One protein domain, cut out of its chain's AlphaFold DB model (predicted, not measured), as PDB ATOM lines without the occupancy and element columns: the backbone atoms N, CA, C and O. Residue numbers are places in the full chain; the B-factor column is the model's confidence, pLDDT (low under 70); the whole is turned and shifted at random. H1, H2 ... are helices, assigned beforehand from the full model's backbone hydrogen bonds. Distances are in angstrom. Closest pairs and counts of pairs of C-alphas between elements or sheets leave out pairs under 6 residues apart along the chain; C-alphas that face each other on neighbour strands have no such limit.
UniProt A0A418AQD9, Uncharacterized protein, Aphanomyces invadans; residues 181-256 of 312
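Overview. This is residues 181 to 256 of the 312 residues of an uncharacterized protein of Aphanomyces invadans (UniProt A0A418AQD9). One long helix, H3, makes the long axis, with the short helices H1 and H2 beside its first part and its middle. Between H2 and H3 a wide loop, residues 196 to 221, swings away from H3 and comes back to its beginning; past the other end of H3, residues 247 to 256 fold back in a short tail. The printed part has 76 residues with three named helices, in the order H1, H2, H3, and no named strand; the class is all helix, though under half of the residues, 36 of 76, are in named elements. The whole is loose, with a radius of gyration of the C-alphas of 15.0 A, and only just flat, spanning 46 by 30 by 16 A.

Along the chain. H1 is residues 182 to 186, beginning at C-alpha 182 (112.494, 83.021, 96.568). H2 is residues 190 to 195. H3 is residues 222 to 246, 36.0 A long, from C-alpha 222 (107.213, 72.955, 103.002) to C-alpha 246 (122.483, 102.151, 117.558).

Arrangement. H1 and H2 are close but not clearly touching; their closest C-alphas, of Tyr 186 and Tyr 192, are 6.6 A apart. H1 touches residues 224 to 231 of H3 alone, with the C-alphas of Tyr 186 and Val 228 closest at 6.8 A. H2 and H3 only just touch, with 3 pairs of C-alphas within 8 A; H3 does this with residues 232 to 236 alone, and the closest C-alphas, of His 195 and Gln 236, are 7.0 A apart. H2 and H3 run the same way at a shallow tilt of 24 degrees. In H1, H2 and H3 every O i to N i+4 pair is within hydrogen-bond range.

Size, cuts and confidence. The two C-alphas farthest apart, of Leu 208 and Leu 251, are 45.9 A apart. The printed part has no cut. The link from H1 to H2 is tight; that from H2 to H3 is long, with 26 residues. The mean pLDDT of the printed part is 79.2, and residues 196 to 205 and 247 to 255 are under 70.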
ATOM      1  N   ASN A 181     113.145  82.760  92.119       90.06
ATOM      2  CA  ASN A 181     114.139  83.182  93.097       90.06
ATOM      3  C   ASN A 181     113.434  83.698  94.366       90.06
ATOM      4  O   ASN A 181     113.148  84.893  94.503       90.06
ATOM      5  N   LEU A 182     113.186  82.774  95.299       90.38
ATOM      6  CA  LEU A 182     112.494  83.021  96.568       90.38
ATOM      7  C   LEU A 182     113.116  84.148  97.395       90.38
ATOM      8  O   LEU A 182     112.386  84.869  98.063       90.38
ATOM      9  N   LEU A 183     114.436  84.353  97.338       89.38
ATOM     10  CA  LEU A 183     115.082  85.442  98.076       89.38
ATOM     11  C   LEU A 183     114.666  86.813  97.526       89.38
ATOM     12  O   LEU A 183     114.358  87.732  98.286       89.38
ATOM     13  N   THR A 184     114.644  86.953  96.198       89.81
ATOM     14  CA  THR A 184     114.223  88.206  95.552       89.81
ATOM     15  C   THR A 184     112.729  88.468  95.697       89.81
ATOM     16  O   THR A 184     112.323  89.623  95.815       89.81
ATOM     17  N   ASP A 185     111.916  87.410  95.711       89.94
ATOM     18  CA  ASP A 185     110.479  87.505  95.951       89.94
ATOM     19  C   ASP A 185     110.187  87.870  97.416       89.94
ATOM     20  O   ASP A 185     109.454  88.821  97.677       89.94
ATOM     21  N   TYR A 186     110.868  87.224  98.369       90.44
ATOM     22  CA  TYR A 186     110.783  87.532  99.798       90.44
ATOM     23  C   TYR A 186     111.071  89.008 100.099       90.44
ATOM     24  O   TYR A 186     110.349  89.618 100.885       90.44
ATOM     25  N   ALA A 187     112.050  89.624  99.430       87.62
ATOM     26  CA  ALA A 187     112.366  91.045  99.606       87.62
ATOM     27  C   ALA A 187     111.211  92.001  99.226       87.62
ATOM     28  O   ALA A 187     111.215  93.162  99.635       87.62
ATOM     29  N   LYS A 188     110.220  91.533  98.454       86.62
ATOM     30  CA  LYS A 188     108.997  92.282  98.106       86.62
ATOM     31  C   LYS A 188     107.809  91.939  99.007       86.62
ATOM     32  O   LYS A 188     106.809  92.655  98.994       86.62
ATOM     33  N   SER A 189     107.905  90.856  99.776       85.44
ATOM     34  CA  SER A 189     106.828  90.359 100.630       85.44
ATOM     35  C   SER A 189     106.409  91.365 101.699       85.44
ATOM     36  O   SER A 189     107.208  92.174 102.185       85.44
ATOM     37  N   ALA A 190     105.148  91.285 102.125       81.06
ATOM     38  CA  ALA A 190     104.661  92.087 103.243       81.06
ATOM     39  C   ALA A 190     105.418  91.788 104.542       81.06
ATOM     40  O   ALA A 190     105.580  92.679 105.376       81.06
ATOM     41  N   ILE A 191     105.885  90.546 104.700       80.19
ATOM     42  CA  ILE A 191     106.667  90.087 105.849       80.19
ATOM     43  C   ILE A 191     107.956  90.908 105.936       80.19
ATOM     44  O   ILE A 191     108.181  91.595 106.932       80.19
ATOM     45  N   TYR A 192     108.741  90.933 104.857       81.44
ATOM     46  CA  TYR A 192     109.975  91.713 104.799       81.44
ATOM     47  C   TYR A 192     109.721  93.205 105.040       81.44
ATOM     48  O   TYR A 192     110.389  93.825 105.869       81.44
ATOM     49  N   LEU A 193     108.715  93.783 104.374       80.12
ATOM     50  CA  LEU A 193     108.385  95.206 104.511       80.12
ATOM     51  C   LEU A 193     107.982  95.581 105.943       80.12
ATOM     52  O   LEU A 193     108.379  96.638 106.429       80.12
ATOM     53  N   LYS A 194     107.256  94.705 106.647       79.19
ATOM     54  CA  LYS A 194     106.897  94.906 108.058       79.19
ATOM     55  C   LYS A 194     108.131  94.963 108.959       79.19
ATOM     56  O   LYS A 194     108.162  95.760 109.895       79.19
ATOM     57  N   HIS A 195     109.133  94.131 108.691       74.00
ATOM     58  CA  HIS A 195     110.366  94.087 109.475       74.00
ATOM     59  C   HIS A 195     111.374  95.167 109.068       74.00
ATOM     60  O   HIS A 195     112.167  95.597 109.898       74.00
ATOM     61  N   SER A 196     111.326  95.659 107.829       67.00
ATOM     62  CA  SER A 196     112.364  96.527 107.272       67.00
ATOM     63  C   SER A 196     112.386  97.966 107.787       67.00
ATOM     64  O   SER A 196     113.245  98.731 107.346       67.00
ATOM     65  N   SER A 197     111.489  98.383 108.689       57.00
ATOM     66  CA  SER A 197     111.309  99.778 109.165       57.00
ATOM     67  C   SER A 197     111.034 100.827 108.069       57.00
ATOM     68  O   SER A 197     110.693 101.972 108.363       57.00
ATOM     69  N   VAL A 198     111.109 100.434 106.795       57.72
ATOM     70  CA  VAL A 198     110.577 101.166 105.656       57.72
ATOM     71  C   VAL A 198     109.067 101.070 105.789       57.72
ATOM     72  O   VAL A 198     108.496 100.002 105.583       57.72
ATOM     73  N   ALA A 199     108.426 102.176 106.172       51.38
ATOM     74  CA  ALA A 199     106.979 102.335 106.131       51.38
ATOM     75  C   ALA A 199     106.504 102.239 104.670       51.38
ATOM     76  O   ALA A 199     106.209 103.237 104.016       51.38
ATOM     77  N   GLY A 200     106.506 101.023 104.128       55.00
ATOM     78  CA  GLY A 200     105.856 100.713 102.874       55.00
ATOM     79  C   GLY A 200     104.351 100.912 103.038       55.00
ATOM     80  O   GLY A 200     103.837 100.842 104.161       55.00
ATOM     81  N   PRO A 201     103.619 101.176 101.944       55.69
ATOM     82  CA  PRO A 201     102.166 101.162 101.998       55.69
ATOM     83  C   PRO A 201     101.698  99.859 102.660       55.69
ATOM     84  O   PRO A 201     102.261  98.792 102.401       55.69
ATOM     85  N   ALA A 202     100.686  99.955 103.532       57.41
ATOM     86  CA  ALA A 202     100.026  98.783 104.106       57.41
ATOM     87  C   ALA A 202      99.693  97.772 102.996       57.41
ATOM     88  O   ALA A 202      99.506  98.175 101.847       57.41
ATOM     89  N   HIS A 203      99.596  96.480 103.331       57.19
ATOM     90  CA  HIS A 203      99.327  95.402 102.366       57.19
ATOM     91  C   HIS A 203      98.214  95.761 101.359       57.19
ATOM     92  O   HIS A 203      98.332  95.471 100.173       57.19
ATOM     93  N   GLU A 204      97.181  96.462 101.831       57.84
ATOM     94  CA  GLU A 204      96.000  96.921 101.088       57.84
ATOM     95  C   GLU A 204      96.276  97.996 100.018       57.84
ATOM     96  O   GLU A 204      95.525  98.116  99.055       57.84
ATOM     97  N   ASN A 205      97.362  98.763 100.150       67.25
ATOM     98  CA  ASN A 205      97.715  99.876  99.260       67.25
ATOM     99  C   ASN A 205      98.881  99.554  98.313       67.25
ATOM    100  O   ASN A 205      99.327 100.433  97.571       67.25
ATOM    101  N   ARG A 206      99.403  98.321  98.332       76.75
ATOM    102  CA  ARG A 206     100.450  97.908  97.391       76.75
ATOM    103  C   ARG A 206      99.850  97.694  95.999       76.75
ATOM    104  O   ARG A 206      98.792  97.069  95.880       76.75
ATOM    105  N   PRO A 207     100.493  98.200  94.931       82.75
ATOM    106  CA  PRO A 207     100.046  97.888  93.587       82.75
ATOM    107  C   PRO A 207     100.196  96.384  93.355       82.75
ATOM    108  O   PRO A 207     101.128  95.744  93.835       82.75
ATOM    109  N   LEU A 208      99.270  95.826  92.585       85.62
ATOM    110  CA  LEU A 208      99.184  94.389  92.347       85.62
ATOM    111  C   LEU A 208     100.471  93.797  91.745       85.62
ATOM    112  O   LEU A 208     100.780  92.642  91.992       85.62
ATOM    113  N   SER A 209     101.236  94.586  90.984       84.75
ATOM    114  CA  SER A 209     102.528  94.185  90.407       84.75
ATOM    115  C   SER A 209     103.641  93.963  91.431       84.75
ATOM    116  O   SER A 209     104.627  93.303  91.104       84.75
ATOM    117  N   ASP A 210     103.495  94.526  92.630       85.81
ATOM    118  CA  ASP A 210     104.537  94.567  93.661       85.81
ATOM    119  C   ASP A 210     104.267  93.559  94.783       85.81
ATOM    120  O   ASP A 210     104.970  93.547  95.794       85.81
ATOM    121  N   LEU A 211     103.245  92.718  94.613       89.44
ATOM    122  CA  LEU A 211     103.033  91.573  95.485       89.44
ATOM    123  C   LEU A 211     104.147  90.536  95.297       89.44
ATOM    124  O   LEU A 211     104.987  90.618  94.395       89.44
ATOM    125  N   SER A 212     104.154  89.565  96.198       90.88
ATOM    126  CA  SER A 212     105.116  88.471  96.244       90.88
ATOM    127  C   SER A 212     104.378  87.150  96.438       90.88
ATOM    128  O   SER A 212     103.308  87.102  97.043       90.88
ATOM    129  N   PHE A 213     104.954  86.047  95.962       92.44
ATOM    130  CA  PHE A 213     104.426  84.708  96.246       92.44
ATOM    131  C   PHE A 213     104.449  84.366  97.740       92.44
ATOM    132  O   PHE A 213     103.616  83.592  98.205       92.44
ATOM    133  N   CYS A 214     105.329  84.998  98.519       90.94
ATOM    134  CA  CYS A 214     105.327  84.901  99.978       90.94
ATOM    135  C   CYS A 214     104.061  85.509 100.619       90.94
ATOM    136  O   CYS A 214     103.739  85.157 101.752       90.94
ATOM    137  N   ASP A 215     103.324  86.373  99.907       90.50
ATOM    138  CA  ASP A 215     102.006  86.864 100.336       90.50
ATOM    139  C   ASP A 215     100.891  85.814 100.110       90.50
ATOM    140  O   ASP A 215      99.784  85.959 100.630       90.50
ATOM    141  N   PHE A 216     101.188  84.715  99.398       94.00
ATOM    142  CA  PHE A 216     100.287  83.585  99.135       94.00
ATOM    143  C   PHE A 216     100.888  82.249  99.632       94.00
ATOM    144  O   PHE A 216     101.224  81.373  98.829       94.00
ATOM    145  N   PRO A 217     101.006  82.021 100.959       92.75
ATOM    146  CA  PRO A 217     101.723  80.862 101.502       92.75
ATOM    147  C   PRO A 217     101.144  79.504 101.092       92.75
ATOM    148  O   PRO A 217     101.853  78.502 101.126       92.75
ATOM    149  N   PHE A 218      99.866  79.428 100.723       94.81
ATOM    150  CA  PHE A 218      99.236  78.177 100.293       94.81
ATOM    151  C   PHE A 218      99.831  77.616  98.993       94.81
ATOM    152  O   PHE A 218      99.712  76.419  98.769       94.81
ATOM    153  N   VAL A 219     100.509  78.439  98.182       95.94
ATOM    154  CA  VAL A 219     101.163  78.019  96.925       95.94
ATOM    155  C   VAL A 219     102.549  77.410  97.157       95.94
ATOM    156  O   VAL A 219     103.069  76.670  96.318       95.94
ATOM    157  N   LEU A 220     103.151  77.719  98.307       95.44
ATOM    158  CA  LEU A 220     104.501  77.300  98.657       95.44
ATOM    159  C   LEU A 220     104.500  75.932  99.338       95.44
ATOM    160  O   LEU A 220     103.724  75.679 100.271       95.44
ATOM    161  N   ASP A 221     105.432  75.086  98.923       95.69
ATOM    162  CA  ASP A 221     105.680  73.796  99.546       95.69
ATOM    163  C   ASP A 221     106.425  73.950 100.896       95.69
ATOM    164  O   ASP A 221     106.883  75.044 101.260       95.69
ATOM    165  N   PRO A 222     106.542  72.880 101.706       95.31
ATOM    166  CA  PRO A 222     107.213  72.955 103.002       95.31
ATOM    167  C   PRO A 222     108.686  73.375 102.908       95.31
ATOM    168  O   PRO A 222     109.166  74.087 103.793       95.31
ATOM    169  N   ALA A 223     109.398  72.974 101.848       94.44
ATOM    170  CA  ALA A 223     110.801  73.332 101.660       94.44
ATOM    171  C   ALA A 223     110.964  74.842 101.421       94.44
ATOM    172  O   ALA A 223     111.735  75.501 102.124       94.44
ATOM    173  N   SER A 224     110.174  75.411 100.510       95.00
ATOM    174  CA  SER A 224     110.172  76.845 100.205       95.00
ATOM    175  C   SER A 224     109.732  77.676 101.405       95.00
ATOM    176  O   SER A 224     110.352  78.692 101.715       95.00
ATOM    177  N   LYS A 225     108.727  77.214 102.160       94.06
ATOM    178  CA  LYS A 225     108.315  77.853 103.424       94.06
ATOM    179  C   LYS A 225     109.440  77.880 104.450       94.06
ATOM    180  O   LYS A 225     109.681  78.921 105.058       94.06
ATOM    181  N   SER A 226     110.145  76.764 104.633       94.31
ATOM    182  CA  SER A 226     111.295  76.708 105.539       94.31
ATOM    183  C   SER A 226     112.397  77.679 105.110       94.31
ATOM    184  O   SER A 226     113.044  78.279 105.967       94.31
ATOM    185  N   LEU A 227     112.603  77.852 103.803       93.44
ATOM    186  CA  LEU A 227     113.583  78.789 103.267       93.44
ATOM    187  C   LEU A 227     113.167  80.254 103.488       93.44
ATOM    188  O   LEU A 227     113.990  81.060 103.917       93.44
ATOM    189  N   VAL A 228     111.889  80.590 103.288       92.69
ATOM    190  CA  VAL A 228     111.344  81.923 103.605       92.69
ATOM    191  C   VAL A 228     111.510  82.242 105.094       92.69
ATOM    192  O   VAL A 228     111.985  83.322 105.438       92.69
ATOM    193  N   LEU A 229     111.202  81.289 105.984       91.19
ATOM    194  CA  LEU A 229     111.421  81.448 107.426       91.19
ATOM    195  C   LEU A 229     112.906  81.625 107.769       91.19
ATOM    196  O   LEU A 229     113.243  82.409 108.657       91.19
ATOM    197  N   HIS A 230     113.799  80.927 107.065       90.88
ATOM    198  CA  HIS A 230     115.237  81.110 107.228       90.88
ATOM    199  C   HIS A 230     115.650  82.545 106.873       90.88
ATOM    200  O   HIS A 230     116.285  83.206 107.694       90.88
ATOM    201  N   PHE A 231     115.237  83.051 105.706       91.06
ATOM    202  CA  PHE A 231     115.527  84.425 105.278       91.06
ATOM    203  C   PHE A 231     114.995  85.470 106.264       91.06
ATOM    204  O   PHE A 231     115.709  86.417 106.594       91.06
ATOM    205  N   ASP A 232     113.775  85.284 106.770       88.62
ATOM    206  CA  ASP A 232     113.185  86.170 107.776       88.62
ATOM    207  C   ASP A 232     113.960  86.138 109.098       88.62
ATOM    208  O   ASP A 232     114.301  87.187 109.649       88.62
ATOM    209  N   SER A 233     114.359  84.951 109.563       85.44
ATOM    210  CA  SER A 233     115.162  84.815 110.782       85.44
ATOM    211  C   SER A 233     116.530  85.499 110.670       85.44
ATOM    212  O   SER A 233     116.925  86.236 111.575       85.44
ATOM    213  N   GLU A 234     117.232  85.326 109.543       87.38
ATOM    214  CA  GLU A 234     118.513  85.989 109.292       87.38
ATOM    215  C   GLU A 234     118.345  87.508 109.226       87.38
ATOM    216  O   GLU A 234     119.182  88.259 109.733       87.38
ATOM    217  N   TYR A 235     117.254  87.973 108.619       86.00
ATOM    218  CA  TYR A 235     116.955  89.390 108.501       86.00
ATOM    219  C   TYR A 235     116.670  90.039 109.861       86.00
ATOM    220  O   TYR A 235     117.301  91.038 110.218       86.00
ATOM    221  N   GLN A 236     115.789  89.438 110.663       83.56
ATOM    222  CA  GLN A 236     115.459  89.928 112.002       83.56
ATOM    223  C   GLN A 236     116.670  89.915 112.937       83.56
ATOM    224  O   GLN A 236     116.855  90.853 113.717       83.56
ATOM    225  N   GLN A 237     117.530  88.895 112.842       82.56
ATOM    226  CA  GLN A 237     118.787  88.858 113.589       82.56
ATOM    227  C   GLN A 237     119.703  90.027 113.215       82.56
ATOM    228  O   GLN A 237     120.243  90.686 114.106       82.56
ATOM    229  N   ARG A 238     119.858  90.323 111.917       83.31
ATOM    230  CA  ARG A 238     120.684  91.447 111.442       83.31
ATOM    231  C   ARG A 238     120.157  92.796 111.921       83.31
ATOM    232  O   ARG A 238     120.954  93.603 112.394       83.31
ATOM    233  N   ILE A 239     118.844  93.023 111.854       82.00
ATOM    234  CA  ILE A 239     118.234  94.256 112.376       82.00
ATOM    235  C   ILE A 239     118.446  94.358 113.884       82.00
ATOM    236  O   ILE A 239     118.920  95.380 114.356       82.00
ATOM    237  N   THR A 240     118.192  93.286 114.639       78.12
ATOM    238  CA  THR A 240     118.363  93.285 116.104       78.12
ATOM    239  C   THR A 240     119.805  93.621 116.505       78.12
ATOM    240  O   THR A 240     120.039  94.365 117.460       78.12
ATOM    241  N   VAL A 241     120.787  93.102 115.760       77.75
ATOM    242  CA  VAL A 241     122.206  93.452 115.920       77.75
ATOM    243  C   VAL A 241     122.426  94.943 115.665       77.75
ATOM    244  O   VAL A 241     123.008  95.622 116.512       77.75
ATOM    245  N   GLN A 242     121.957  95.457 114.529       78.69
ATOM    246  CA  GLN A 242     122.135  96.855 114.142       78.69
ATOM    247  C   GLN A 242     121.460  97.820 115.126       78.69
ATOM    248  O   GLN A 242     122.088  98.790 115.555       78.69
ATOM    249  N   ASP A 243     120.232  97.519 115.539       75.75
ATOM    250  CA  ASP A 243     119.473  98.305 116.505       75.75
ATOM    251  C   ASP A 243     120.170  98.320 117.863       75.75
ATOM    252  O   ASP A 243     120.352  99.392 118.430       75.75
ATOM    253  N   SER A 244     120.663  97.174 118.353       72.25
ATOM    254  CA  SER A 244     121.381  97.122 119.636       72.25
ATOM    255  C   SER A 244     122.626  98.022 119.665       72.25
ATOM    256  O   SER A 244     122.875  98.703 120.663       72.25
ATOM    257  N   ILE A 245     123.353  98.101 118.542       73.12
ATOM    258  CA  ILE A 245     124.516  98.983 118.378       73.12
ATOM    259  C   ILE A 245     124.087 100.460 118.357       73.12
ATOM    260  O   ILE A 245     124.796 101.306 118.898       73.12
ATOM    261  N   ALA A 246     122.947 100.778 117.742       73.50
ATOM    262  CA  ALA A 246     122.483 102.151 117.558       73.50
ATOM    263  C   ALA A 246     121.734 102.735 118.773       73.50
ATOM    264  O   ALA A 246     121.826 103.936 119.025       73.50
ATOM    265  N   SER A 247     120.984 101.923 119.526       64.81
ATOM    266  CA  SER A 247     119.957 102.408 120.460       64.81
ATOM    267  C   SER A 247     120.412 102.627 121.907       64.81
ATOM    268  O   SER A 247     119.590 103.025 122.733       64.81
ATOM    269  N   THR A 248     121.677 102.375 122.272       56.19
ATOM    270  CA  THR A 248     122.059 102.373 123.699       56.19
ATOM    271  C   THR A 248     123.494 102.843 123.976       56.19
ATOM    272  O   THR A 248     124.435 102.169 123.565       56.19
ATOM    273  N   PRO A 249     123.706 103.921 124.765       53.75
ATOM    274  CA  PRO A 249     125.034 104.317 125.252       53.75
ATOM    275  C   PRO A 249     125.521 103.466 126.447       53.75
ATOM    276  O   PRO A 249     126.582 103.728 127.008       53.75
ATOM    277  N   SER A 250     124.748 102.461 126.873       55.97
ATOM    278  CA  SER A 250     125.098 101.536 127.955       55.97
ATOM    279  C   SER A 250     125.935 100.353 127.457       55.97
ATOM    280  O   SER A 250     125.632  99.777 126.413       55.97
ATOM    281  N   LEU A 251     126.912  99.921 128.263       54.41
ATOM    282  CA  LEU A 251     127.840  98.814 127.976       54.41
ATOM    283  C   LEU A 251     127.153  97.487 127.567       54.41
ATOM    284  O   LEU A 251     127.725  96.722 126.800       54.41
ATOM    285  N   ASP A 252     125.925  97.237 128.038       50.84
ATOM    286  CA  ASP A 252     125.131  96.032 127.724       50.84
ATOM    287  C   ASP A 252     124.376  96.113 126.377       50.84
ATOM    288  O   ASP A 252     124.040  95.090 125.776       50.84
ATOM    289  N   GLY A 253     124.141  97.326 125.864       51.56
ATOM    290  CA  GLY A 253     123.555  97.560 124.536       51.56
ATOM    291  C   GLY A 253     124.552  97.309 123.405       51.56
ATOM    292  O   GLY A 253     124.189  96.817 122.345       51.56
ATOM    293  N   LEU A 254     125.839  97.510 123.689       57.06
ATOM    294  CA  LEU A 254     126.967  97.258 122.788       57.06
ATOM    295  C   LEU A 254     127.240  95.769 122.516       57.06
ATOM    296  O   LEU A 254     128.181  95.462 121.785       57.06
ATOM    297  N   MET A 255     126.474  94.840 123.102       64.88
ATOM    298  CA  MET A 255     126.598  93.406 122.828       64.88
ATOM    299  C   MET A 255     125.607  92.962 121.734       64.88
ATOM    300  O   MET A 255     124.446  92.661 122.044       64.88
ATOM    301  N   PRO A 256     126.058  92.847 120.467       70.38
ATOM    302  CA  PRO A 256     125.217  92.402 119.355       70.38
ATOM    303  C   PRO A 256     124.878  90.905 119.398       70.38
ATOM    304  O   PRO A 256     124.009  90.452 118.667       70.38
TER     305      PRO A 256